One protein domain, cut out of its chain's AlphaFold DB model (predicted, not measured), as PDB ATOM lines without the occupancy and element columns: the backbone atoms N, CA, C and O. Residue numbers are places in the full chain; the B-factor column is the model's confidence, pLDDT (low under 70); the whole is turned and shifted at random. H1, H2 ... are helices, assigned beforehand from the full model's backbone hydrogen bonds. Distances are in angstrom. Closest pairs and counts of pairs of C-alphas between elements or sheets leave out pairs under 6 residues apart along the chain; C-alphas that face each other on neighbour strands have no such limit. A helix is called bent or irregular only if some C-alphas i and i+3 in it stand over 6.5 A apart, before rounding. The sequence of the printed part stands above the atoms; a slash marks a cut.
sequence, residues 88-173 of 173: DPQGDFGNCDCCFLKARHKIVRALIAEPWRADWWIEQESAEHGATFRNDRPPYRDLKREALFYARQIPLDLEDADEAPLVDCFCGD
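What this domain is: This is residues 88 to 173 of the 173 residues of an uncharacterized protein of Paraburkholderia caballeronis (UniProt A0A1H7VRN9). With little regular structure, this is a small cluster of three helices among long loops: H2 and H3 form a helical hairpin, H1 packs steeply on H3, and a long tail, residues 151 to 173, ends the chain. The 86 printed residues hold H1, H2 and H3 in that order and no named strand; the class is all helix, with 34 residues in named elements. The whole is compact, radius of gyration of the C-alphas 12.9 A, spanning 36 by 35 by 23 A.

How they stand to each other: After residues 88 to 103, H1, residues 104 to 113, touches H3, residues 140 to 150, closest at the C-alphas of Ile 112 and Ala 147, 4.8 A, at a steep tilt of 63 degrees, the same way. H2, residues 115 to 127, touches H3, closest at the C-alphas of Ile 122 and Tyr 140, 5.4 A, at a shallow tilt of 25 degrees, opposite ways. H1 and H2 are close but not clearly touching. In H1 and H3 every O i to N i+4 pair is within hydrogen-bond range, in H2 6 of 9.

Where its parts are: H1 begins at C-alpha 104 (-18.371, 48.521, 14.544). H2 is 19.8 A long and only just irregular: C-alphas 117 and 120 are 6.8 A apart. H3, 15.2 A, ends at C-alpha 150 (-8.651, 41.334, 21.045).

The domain as a whole: The printed part has no cut. The link from H2 to H3 is long. Residues 154 to 173 have pLDDT under 70.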
ATOM      1  N   ASP A  88     -24.640  47.396  31.104       83.31
ATOM      2  CA  ASP A  88     -23.382  47.888  30.569       83.31
ATOM      3  C   ASP A  88     -23.404  49.432  30.460       83.31
ATOM      4  O   ASP A  88     -24.195  49.988  29.685       83.31
ATOM      5  N   PRO A  89     -22.533  50.145  31.202       77.88
ATOM      6  CA  PRO A  89     -22.530  51.606  31.249       77.88
ATOM      7  C   PRO A  89     -22.082  52.259  29.929       77.88
ATOM      8  O   PRO A  89     -22.363  53.445  29.695       77.88
ATOM      9  N   GLN A  90     -21.403  51.509  29.054       79.81
ATOM     10  CA  GLN A  90     -21.018  51.965  27.717       79.81
ATOM     11  C   GLN A  90     -22.160  51.816  26.703       79.81
ATOM     12  O   GLN A  90     -22.199  52.521  25.687       79.81
ATOM     13  N   GLY A  91     -23.155  50.985  27.021       81.69
ATOM     14  CA  GLY A  91     -24.317  50.742  26.176       81.69
ATOM     15  C   GLY A  91     -23.976  49.977  24.895       81.69
ATOM     16  O   GLY A  91     -24.695  50.108  23.901       81.69
ATOM     17  N   ASP A  92     -22.901  49.192  24.901       85.62
ATOM     18  CA  ASP A  92     -22.513  48.252  23.850       85.62
ATOM     19  C   ASP A  92     -23.585  47.159  23.694       85.62
ATOM     20  O   ASP A  92     -23.979  46.825  22.570       85.62
ATOM     21  N   PHE A  93     -24.176  46.709  24.807       86.12
ATOM     22  CA  PHE A  93     -25.328  45.792  24.818       86.12
ATOM     23  C   PHE A  93     -26.696  46.472  24.657       86.12
ATOM     24  O   PHE A  93     -27.715  45.789  24.576       86.12
ATOM     25  N   GLY A  94     -26.754  47.804  24.563       82.00
ATOM     26  CA  GLY A  94     -28.016  48.524  24.379       82.00
ATOM     27  C   GLY A  94     -28.708  48.180  23.052       82.00
ATOM     28  O   GLY A  94     -28.043  47.912  22.051       82.00
ATOM     29  N   ASN A  95     -30.043  48.244  23.007       83.12
ATOM     30  CA  ASN A  95     -30.869  47.828  21.859       83.12
ATOM     31  C   ASN A  95     -30.684  46.336  21.493       83.12
ATOM     32  O   ASN A  95     -30.531  45.490  22.364       83.12
ATOM     33  N   CYS A  96     -30.757  45.987  20.205       88.75
ATOM     34  CA  CYS A  96     -30.505  44.628  19.722       88.75
ATOM     35  C   CYS A  96     -28.996  44.340  19.764       88.75
ATOM     36  O   CYS A  96     -28.209  45.225  19.436       88.75
ATOM     37  N   ASP A  97     -28.590  43.122  20.113       88.25
ATOM     38  CA  ASP A  97     -27.201  42.725  20.372       88.25
ATOM     39  C   ASP A  97     -26.189  43.121  19.277       88.25
ATOM     40  O   ASP A  97     -25.410  44.054  19.467       88.25
ATOM     41  N   CYS A  98     -26.247  42.495  18.108       92.81
ATOM     42  CA  CYS A  98     -25.319  42.659  16.997       92.81
ATOM     43  C   CYS A  98     -26.030  43.310  15.808       92.81
ATOM     44  O   CYS A  98     -25.853  42.908  14.672       92.81
ATOM     45  N   CYS A  99     -26.863  44.326  16.045       93.75
ATOM     46  CA  CYS A  99     -27.551  45.022  14.956       93.75
ATOM     47  C   CYS A  99     -26.562  45.652  13.960       93.75
ATOM     48  O   CYS A  99     -25.691  46.421  14.358       93.75
ATOM     49  N   PHE A 100     -26.779  45.458  12.658       92.62
ATOM     50  CA  PHE A 100     -25.966  46.054  11.583       92.62
ATOM     51  C   PHE A 100     -25.981  47.598  11.547       92.62
ATOM     52  O   PHE A 100     -25.149  48.212  10.874       92.62
ATOM     53  N   LEU A 101     -26.901  48.238  12.279       92.19
ATOM     54  CA  LEU A 101     -26.943  49.692  12.472       92.19
ATOM     55  C   LEU A 101     -26.044  50.182  13.617       92.19
ATOM     56  O   LEU A 101     -25.827  51.383  13.739       92.19
ATOM     57  N   LYS A 102     -25.526  49.291  14.473       91.38
ATOM     58  CA  LYS A 102     -24.553  49.672  15.503       91.38
ATOM     59  C   LYS A 102     -23.197  49.974  14.870       91.38
ATOM     60  O   LYS A 102     -22.782  49.325  13.906       91.38
ATOM     61  N   ALA A 103     -22.485  50.919  15.482       90.38
ATOM     62  CA  ALA A 103     -21.084  51.165  15.177       90.38
ATOM     63  C   ALA A 103     -20.254  49.883  15.362       90.38
ATOM     64  O   ALA A 103     -20.571  49.034  16.205       90.38
ATOM     65  N   ARG A 104     -19.200  49.731  14.554       93.38
ATOM     66  CA  ARG A 104     -18.371  48.521  14.544       93.38
ATOM     67  C   ARG A 104     -17.726  48.271  15.902       93.38
ATOM     68  O   ARG A 104     -17.903  47.170  16.421       93.38
ATOM     69  N   HIS A 105     -17.090  49.283  16.495       91.06
ATOM     70  CA  HIS A 105     -16.440  49.171  17.804       91.06
ATOM     71  C   HIS A 105     -17.401  48.657  18.888       91.06
ATOM     72  O   HIS A 105     -17.036  47.755  19.632       91.06
ATOM     73  N   LYS A 106     -18.662  49.120  18.926       91.94
ATOM     74  CA  LYS A 106     -19.658  48.628  19.899       91.94
ATOM     75  C   LYS A 106     -19.960  47.145  19.734       91.94
ATOM     76  O   LYS A 106     -20.051  46.416  20.714       91.94
ATOM     77  N   ILE A 107     -20.104  46.683  18.490       94.44
ATOM     78  CA  ILE A 107     -20.313  45.255  18.224       94.44
ATOM     79  C   ILE A 107     -19.068  44.458  18.610       94.44
ATOM     80  O   ILE A 107     -19.200  43.424  19.247       94.44
ATOM     81  N   VAL A 108     -17.869  44.927  18.260       94.88
ATOM     82  CA  VAL A 108     -16.622  44.231  18.609       94.88
ATOM     83  C   VAL A 108     -16.460  44.139  20.128       94.88
ATOM     84  O   VAL A 108     -16.212  43.047  20.626       94.88
ATOM     85  N   ARG A 109     -16.697  45.223  20.881       92.88
ATOM     86  CA  ARG A 109     -16.680  45.211  22.356       92.88
ATOM     87  C   ARG A 109     -17.706  44.247  22.947       92.88
ATOM     88  O   ARG A 109     -17.350  43.444  23.807       92.88
ATOM     89  N   ALA A 110     -18.938  44.251  22.437       93.12
ATOM     90  CA  ALA A 110     -19.957  43.289  22.856       93.12
ATOM     91  C   ALA A 110     -19.533  41.836  22.565       93.12
ATOM     92  O   ALA A 110     -19.756  40.952  23.388       93.12
ATOM     93  N   LEU A 111     -18.878  41.583  21.428       95.50
ATOM     94  CA  LEU A 111     -18.382  40.256  21.048       95.50
ATOM     95  C   LEU A 111     -17.101  39.839  21.785       95.50
ATOM     96  O   LEU A 111     -16.840  38.642  21.871       95.50
ATOM     97  N   ILE A 112     -16.308  40.774  22.320       93.88
ATOM     98  CA  ILE A 112     -15.190  40.455  23.227       93.88
ATOM     99  C   ILE A 112     -15.752  39.821  24.501       93.88
ATOM    100  O   ILE A 112     -15.242  38.799  24.956       93.88
ATOM    101  N   ALA A 113     -16.823  40.404  25.045       92.06
ATOM    102  CA  ALA A 113     -17.501  39.886  26.227       92.06
ATOM    103  C   ALA A 113     -18.311  38.611  25.926       92.06
ATOM    104  O   ALA A 113     -18.224  37.633  26.666       92.06
ATOM    105  N   GLU A 114     -19.084  38.595  24.836       94.44
ATOM    106  CA  GLU A 114     -20.024  37.515  24.512       94.44
ATOM    107  C   GLU A 114     -19.942  37.089  23.027       94.44
ATOM    108  O   GLU A 114     -20.842  37.368  22.228       94.44
ATOM    109  N   PRO A 115     -18.879  36.361  22.621       96.12
ATOM    110  CA  PRO A 115     -18.604  36.043  21.212       96.12
ATOM    111  C   PRO A 115     -19.628  35.101  20.564       96.12
ATOM    112  O   PRO A 115     -19.719  35.022  19.337       96.12
ATOM    113  N   TRP A 116     -20.393  34.360  21.367       96.69
ATOM    114  CA  TRP A 116     -21.452  33.462  20.896       96.69
ATOM    115  C   TRP A 116     -22.625  34.224  20.260       96.69
ATOM    116  O   TRP A 116     -23.311  33.688  19.396       96.69
ATOM    117  N   ARG A 117     -22.819  35.509  20.594       96.00
ATOM    118  CA  ARG A 117     -23.896  36.330  20.019       96.00
ATOM    119  C   ARG A 117     -23.804  36.469  18.506       96.00
ATOM    120  O   ARG A 117     -24.825  36.651  17.858       96.00
ATOM    121  N   ALA A 118     -22.608  36.375  17.926       96.75
ATOM    122  CA  ALA A 118     -22.435  36.445  16.478       96.75
ATOM    123  C   ALA A 118     -22.889  35.173  15.740       96.75
ATOM    124  O   ALA A 118     -23.051  35.237  14.527       96.75
ATOM    125  N   ASP A 119     -23.108  34.044  16.423       96.62
ATOM    126  CA  ASP A 119     -23.353  32.756  15.755       96.62
ATOM    127  C   ASP A 119     -24.630  32.766  14.914       96.62
ATOM    128  O   ASP A 119     -24.590  32.394  13.743       96.62
ATOM    129  N   TRP A 120     -25.723  33.311  15.456       95.69
ATOM    130  CA  TRP A 120     -26.962  33.476  14.694       95.69
ATOM    131  C   TRP A 120     -26.760  34.363  13.458       95.69
ATOM    132  O   TRP A 120     -27.232  34.042  12.372       95.69
ATOM    133  N   TRP A 121     -26.014  35.462  13.593       95.25
ATOM    134  CA  TRP A 121     -25.773  36.401  12.495       95.25
ATOM    135  C   TRP A 121     -24.915  35.783  11.389       95.25
ATOM    136  O   TRP A 121     -25.201  35.973  10.211       95.25
ATOM    137  N   ILE A 122     -23.899  35.002  11.764       95.75
ATOM    138  CA  ILE A 122     -23.053  34.245  10.833       95.75
ATOM    139  C   ILE A 122     -23.883  33.209  10.075       95.75
ATOM    140  O   ILE A 122     -23.722  33.059   8.861       95.75
ATOM    141  N   GLU A 123     -24.775  32.508  10.774       95.19
ATOM    142  CA  GLU A 123     -25.690  31.547  10.164       95.19
ATOM    143  C   GLU A 123     -26.606  32.231   9.142       95.19
ATOM    144  O   GLU A 123     -26.712  31.756   8.012       95.19
ATOM    145  N   GLN A 124     -27.184  33.389   9.485       94.19
ATOM    146  CA  GLN A 124     -28.045  34.138   8.566       94.19
ATOM    147  C   GLN A 124     -27.294  34.618   7.310       94.19
ATOM    148  O   GLN A 124     -27.812  34.476   6.202       94.19
ATOM    149  N   GLU A 125     -26.067  35.138   7.448       94.12
ATOM    150  CA  GLU A 125     -25.238  35.538   6.294       94.12
ATOM    151  C   GLU A 125     -24.846  34.344   5.408       94.12
ATOM    152  O   GLU A 125     -24.720  34.467   4.189       94.12
ATOM    153  N   SER A 126     -24.674  33.165   6.009       89.88
ATOM    154  CA  SER A 126     -24.307  31.945   5.282       89.88
ATOM    155  C   SER A 126     -25.498  31.328   4.543       89.88
ATOM    156  O   SER A 126     -25.338  30.851   3.421       89.88
ATOM    157  N   ALA A 127     -26.691  31.352   5.147       86.88
ATOM    158  CA  ALA A 127     -27.908  30.769   4.582       86.88
ATOM    159  C   ALA A 127     -28.408  31.519   3.333       86.88
ATOM    160  O   ALA A 127     -28.949  30.916   2.408       86.88
ATOM    161  N   GLU A 128     -28.198  32.833   3.269       79.75
ATOM    162  CA  GLU A 128     -28.674  33.693   2.179       79.75
ATOM    163  C   GLU A 128     -27.636  33.832   1.049       79.75
ATOM    164  O   GLU A 128     -27.353  34.930   0.579       79.75
ATOM    165  N   HIS A 129     -27.054  32.713   0.599       79.19
ATOM    166  CA  HIS A 129     -26.112  32.642  -0.535       79.19
ATOM    167  C   HIS A 129     -24.931  33.634  -0.455       79.19
ATOM    168  O   HIS A 129     -24.442  34.117  -1.477       79.19
ATOM    169  N   GLY A 130     -24.462  33.955   0.756       71.62
ATOM    170  CA  GLY A 130     -23.376  34.913   0.972       71.62
ATOM    171  C   GLY A 130     -23.799  36.386   0.954       71.62
ATOM    172  O   GLY A 130     -22.929  37.258   0.908       71.62
ATOM    173  N   ALA A 131     -25.101  36.685   1.004       85.38
ATOM    174  CA  ALA A 131     -25.583  38.025   1.311       85.38
ATOM    175  C   ALA A 131     -25.153  38.436   2.727       85.38
ATOM    176  O   ALA A 131     -25.177  37.637   3.661       85.38
ATOM    177  N   THR A 132     -24.801  39.708   2.902       90.62
ATOM    178  CA  THR A 132     -24.454  40.271   4.211       90.62
ATOM    179  C   THR A 132     -25.531  41.238   4.689       90.62
ATOM    180  O   THR A 132     -26.252  41.843   3.890       90.62
ATOM    181  N   PHE A 133     -25.633  41.436   6.006       93.38
ATOM    182  CA  PHE A 133     -26.502  42.489   6.560       93.38
ATOM    183  C   PHE A 133     -25.998  43.896   6.205       93.38
ATOM    184  O   PHE A 133     -26.758  44.865   6.211       93.38
ATOM    185  N   ARG A 134     -24.693  44.019   5.938       92.50
ATOM    186  CA  ARG A 134     -24.000  45.266   5.617       92.50
ATOM    187  C   ARG A 134     -22.829  44.976   4.678       92.50
ATOM    188  O   ARG A 134     -22.101  44.015   4.906       92.50
ATOM    189  N   ASN A 135     -22.646  45.779   3.636       90.12
ATOM    190  CA  ASN A 135     -21.604  45.571   2.620       90.12
ATOM    191  C   ASN A 135     -20.392  46.507   2.776       90.12
ATOM    192  O   ASN A 135     -19.318  46.205   2.272       90.12
ATOM    193  N   ASP A 136     -20.547  47.618   3.490       91.31
ATOM    194  CA  ASP A 136     -19.518  48.610   3.834       91.31
ATOM    195  C   ASP A 136     -18.740  48.245   5.117       91.31
ATOM    196  O   ASP A 136     -18.043  49.080   5.688       91.31
ATOM    197  N   ARG A 137     -18.871  47.005   5.604       90.88
ATOM    198  CA  ARG A 137     -18.271  46.512   6.851       90.88
ATOM    199  C   ARG A 137     -17.921  45.022   6.730       90.88
ATOM    200  O   ARG A 137     -18.633  44.311   6.021       90.88
ATOM    201  N   PRO A 138     -16.904  44.511   7.458       94.00
ATOM    202  CA  PRO A 138     -16.664  43.073   7.547       94.00
ATOM    203  C   PRO A 138     -17.900  42.277   8.018       94.00
ATOM    204  O   PRO A 138     -18.620  42.753   8.906       94.00
ATOM    205  N   PRO A 139     -18.128  41.063   7.484       94.94
ATOM    206  CA  PRO A 139     -19.216  40.178   7.907       94.94
ATOM    207  C   PRO A 139     -19.031  39.687   9.351       94.94
ATOM    208  O   PRO A 139     -17.929  39.741   9.910       94.94
ATOM    209  N   TYR A 140     -20.086  39.142   9.965       96.50
ATOM    210  CA  TYR A 140     -20.076  38.757  11.389       96.50
ATOM    211  C   TYR A 140     -19.023  37.710  11.741       96.50
ATOM    212  O   TYR A 140     -18.478  37.743  12.845       96.50
ATOM    213  N   ARG A 141     -18.651  36.845  10.792       96.56
ATOM    214  CA  ARG A 141     -17.565  35.870  10.983       96.56
ATOM    215  C   ARG A 141     -16.224  36.549  11.262       96.56
ATOM    216  O   ARG A 141     -15.460  36.098  12.114       96.56
ATOM    217  N   ASP A 142     -15.952  37.649  10.566       96.56
ATOM    218  CA  ASP A 142     -14.683  38.359  10.654       96.56
ATOM    219  C   ASP A 142     -14.674  39.250  11.897       96.56
ATOM    220  O   ASP A 142     -13.668  39.308  12.596       96.56
ATOM    221  N   LEU A 143     -15.826  39.830  12.245       96.75
ATOM    222  CA  LEU A 143     -16.026  40.586  13.484       96.75
ATOM    223  C   LEU A 143     -15.873  39.710  14.733       96.75
ATOM    224  O   LEU A 143     -15.246  40.125  15.703       96.75
ATOM    225  N   LYS A 144     -16.399  38.476  14.710       97.44
ATOM    226  CA  LYS A 144     -16.189  37.501  15.789       97.44
ATOM    227  C   LYS A 144     -14.712  37.129  15.908       97.44
ATOM    228  O   LYS A 144     -14.186  37.073  17.015       97.44
ATOM    229  N   ARG A 145     -14.024  36.899  14.782       96.88
ATOM    230  CA  ARG A 145     -12.581  36.604  14.774       96.88
ATOM    231  C   ARG A 145     -11.764  37.760  15.350       96.88
ATOM    232  O   ARG A 145     -10.863  37.519  16.145       96.88
ATOM    233  N   GLU A 146     -12.091  38.986  14.962       95.44
ATOM    234  CA  GLU A 146     -11.482  40.210  15.482       95.44
ATOM    235  C   GLU A 146     -11.681  40.340  16.999       95.44
ATOM    236  O   GLU A 146     -10.713  40.505  17.738       95.44
ATOM    237  N   ALA A 147     -12.910  40.168  17.487       95.06
ATOM    238  CA  ALA A 147     -13.200  40.208  18.916       95.06
ATOM    239  C   ALA A 147     -12.437  39.129  19.706       95.06
ATOM    240  O   ALA A 147     -11.840  39.418  20.740       95.06
ATOM    241  N   LEU A 148     -12.385  37.892  19.197       95.00
ATOM    242  CA  LEU A 148     -11.618  36.801  19.814       95.00
ATOM    243  C   LEU A 148     -10.108  37.063  19.815       95.00
ATOM    244  O   LEU A 148      -9.405  36.567  20.695       95.00
ATOM    245  N   PHE A 149      -9.605  37.800  18.827       93.00
ATOM    246  CA  PHE A 149      -8.217  38.237  18.795       93.00
ATOM    247  C   PHE A 149      -7.950  39.279  19.887       93.00
ATOM    248  O   PHE A 149      -7.033  39.082  20.681       93.00
ATOM    249  N   TYR A 150      -8.788  40.314  20.000       90.44
ATOM    250  CA  TYR A 150      -8.651  41.334  21.045       90.44
ATOM    251  C   TYR A 150      -8.816  40.774  22.458       90.44
ATOM    252  O   TYR A 150      -8.051  41.139  23.343       90.44
ATOM    253  N   ALA A 151      -9.734  39.827  22.668       86.94
ATOM    254  CA  ALA A 151      -9.934  39.181  23.966       86.94
ATOM    255  C   ALA A 151      -8.685  38.439  24.488       86.94
ATOM    256  O   ALA A 151      -8.575  38.175  25.683       86.94
ATOM    257  N   ARG A 152      -7.749  38.073  23.599       84.25
ATOM    258  CA  ARG A 152      -6.487  37.395  23.944       84.25
ATOM    259  C   ARG A 152      -5.325  38.361  24.168       84.25
ATOM    260  O   ARG A 152      -4.247  37.915  24.559       84.25
ATOM    261  N   GLN A 153      -5.510  39.645  23.883       75.06
ATOM    262  CA  GLN A 153      -4.503  40.675  24.095       75.06
ATOM    263  C   GLN A 153      -4.721  41.367  25.444       75.06
ATOM    264  O   GLN A 153      -5.813  41.349  26.007       75.06
ATOM    265  N   ILE A 154      -3.658  41.978  25.973       58.44
ATOM    266  CA  ILE A 154      -3.766  42.922  27.094       58.44
ATOM    267  C   ILE A 154      -4.771  44.012  26.673       58.44
ATOM    268  O   ILE A 154      -4.681  44.442  25.520       58.44
ATOM    269  N   PRO A 155      -5.715  44.447  27.538       55.94
ATOM    270  CA  PRO A 155      -6.756  45.396  27.153       55.94
ATOM    271  C   PRO A 155      -6.145  46.650  26.524       55.94
ATOM    272  O   PRO A 155      -5.479  47.429  27.202       55.94
ATOM    273  N   LEU A 156      -6.342  46.815  25.218       52.78
ATOM    274  CA  LEU A 156      -6.041  48.052  24.512       52.78
ATOM    275  C   LEU A 156      -7.316  48.892  24.572       52.78
ATOM    276  O   LEU A 156      -8.370  48.421  24.140       52.78
ATOM    277  N   ASP A 157      -7.245  50.094  25.137       57.97
ATOM    278  CA  ASP A 157      -8.382  51.016  25.121       57.97
ATOM    279  C   ASP A 157      -8.598  51.463  23.667       57.97
ATOM    280  O   ASP A 157      -7.806  52.220  23.105       57.97
ATOM    281  N   LEU A 158      -9.612  50.890  23.013       57.50
ATOM    282  CA  LEU A 158      -9.974  51.195  21.629       57.50
ATOM    283  C   LEU A 158     -10.756  52.513  21.600       57.50
ATOM    284  O   LEU A 158     -11.982  52.523  21.486       57.50
ATOM    285  N   GLU A 159     -10.049  53.629  21.747       52.62
ATOM    286  CA  GLU A 159     -10.573  54.951  21.409       52.62
ATOM    287  C   GLU A 159     -10.278  55.229  19.929       52.62
ATOM    288  O   GLU A 159      -9.209  55.720  19.569       52.62
ATOM    289  N   ASP A 160     -11.216  54.888  19.043       50.00
ATOM    290  CA  ASP A 160     -11.130  55.295  17.638       50.00
ATOM    291  C   ASP A 160     -11.423  56.802  17.542       50.00
ATOM    292  O   ASP A 160     -12.579  57.225  17.493       50.00
ATOM    293  N   ALA A 161     -10.369  57.621  17.518       49.59
ATOM    294  CA  ALA A 161     -10.468  59.079  17.399       49.59
ATOM    295  C   ALA A 161     -11.082  59.555  16.063       49.59
ATOM    296  O   ALA A 161     -11.548  60.689  15.986       49.59
ATOM    297  N   ASP A 162     -11.146  58.691  15.039       49.28
ATOM    298  CA  ASP A 162     -11.480  59.090  13.663       49.28
ATOM    299  C   ASP A 162     -12.635  58.305  13.005       49.28
ATOM    300  O   ASP A 162     -12.979  58.569  11.852       49.28
ATOM    301  N   GLU A 163     -13.303  57.381  13.708       48.12
ATOM    302  CA  GLU A 163     -14.457  56.650  13.155       48.12
ATOM    303  C   GLU A 163     -15.782  57.257  13.651       48.12
ATOM    304  O   GLU A 163     -16.464  56.743  14.541       48.12
ATOM    305  N   ALA A 164     -16.176  58.394  13.065       46.97
ATOM    306  CA  ALA A 164     -17.528  58.910  13.255       46.97
ATOM    307  C   ALA A 164     -18.540  57.840  12.789       46.97
ATOM    308  O   ALA A 164     -18.435  57.361  11.655       46.97
ATOM    309  N   PRO A 165     -19.536  57.446  13.610       42.94
ATOM    310  CA  PRO A 165     -20.542  56.484  13.182       42.94
ATOM    311  C   PRO A 165     -21.222  57.001  11.912       42.94
ATOM    312  O   PRO A 165     -21.817  58.078  11.926       42.94
ATOM    313  N   LEU A 166     -21.141  56.223  10.822       51.25
ATOM    314  CA  LEU A 166     -21.761  56.540   9.523       51.25
ATOM    315  C   LEU A 166     -23.231  56.964   9.676       51.25
ATOM    316  O   LEU A 166     -23.705  57.815   8.934       51.25
ATOM    317  N   VAL A 167     -23.924  56.397  10.669       48.00
ATOM    318  CA  VAL A 167     -25.274  56.729  11.137       48.00
ATOM    319  C   VAL A 167     -25.357  56.213  12.585       48.00
ATOM    320  O   VAL A 167     -25.055  55.045  12.826       48.00
ATOM    321  N   ASP A 168     -25.730  57.055  13.555       42.56
ATOM    322  CA  ASP A 168     -26.005  56.613  14.936       42.56
ATOM    323  C   ASP A 168     -27.149  55.575  14.924       42.56
ATOM    324  O   ASP A 168     -28.081  55.675  14.133       42.56
ATOM    325  N   CYS A 169     -27.105  54.543  15.761       41.72
ATOM    326  CA  CYS A 169     -28.089  53.454  15.718       41.72
ATOM    327  C   CYS A 169     -29.516  53.954  16.058       41.72
ATOM    328  O   CYS A 169     -29.882  54.130  17.220       41.72
ATOM    329  N   PHE A 170     -30.332  54.160  15.021       46.09
ATOM    330  CA  PHE A 170     -31.669  54.770  15.047       46.09
ATOM    331  C   PHE A 170     -32.788  53.742  15.177       46.09
ATOM    332  O   PHE A 170     -33.600  53.509  14.287       46.09
ATOM    333  N   CYS A 171     -32.768  53.057  16.313       40.62
ATOM    334  CA  CYS A 171     -33.612  51.906  16.601       40.62
ATOM    335  C   CYS A 171     -34.920  52.239  17.342       40.62
ATOM    336  O   CYS A 171     -35.583  51.304  17.792       40.62
ATOM    337  N   GLY A 172     -35.260  53.522  17.466       43.16
ATOM    338  CA  GLY A 172     -36.488  54.021  18.093       43.16
ATOM    339  C   GLY A 172     -36.974  55.340  17.482       43.16
ATOM    340  O   GLY A 172     -37.597  56.122  18.186       43.16
ATOM    341  N   ASP A 173     -36.637  55.580  16.212       35.09
ATOM    342  CA  ASP A 173     -37.229  56.639  15.389       35.09
ATOM    343  C   ASP A 173     -38.339  56.084  14.509       35.09
ATOM    344  O   ASP A 173     -38.164  54.935  14.031       35.09
TER     345      ASP A 173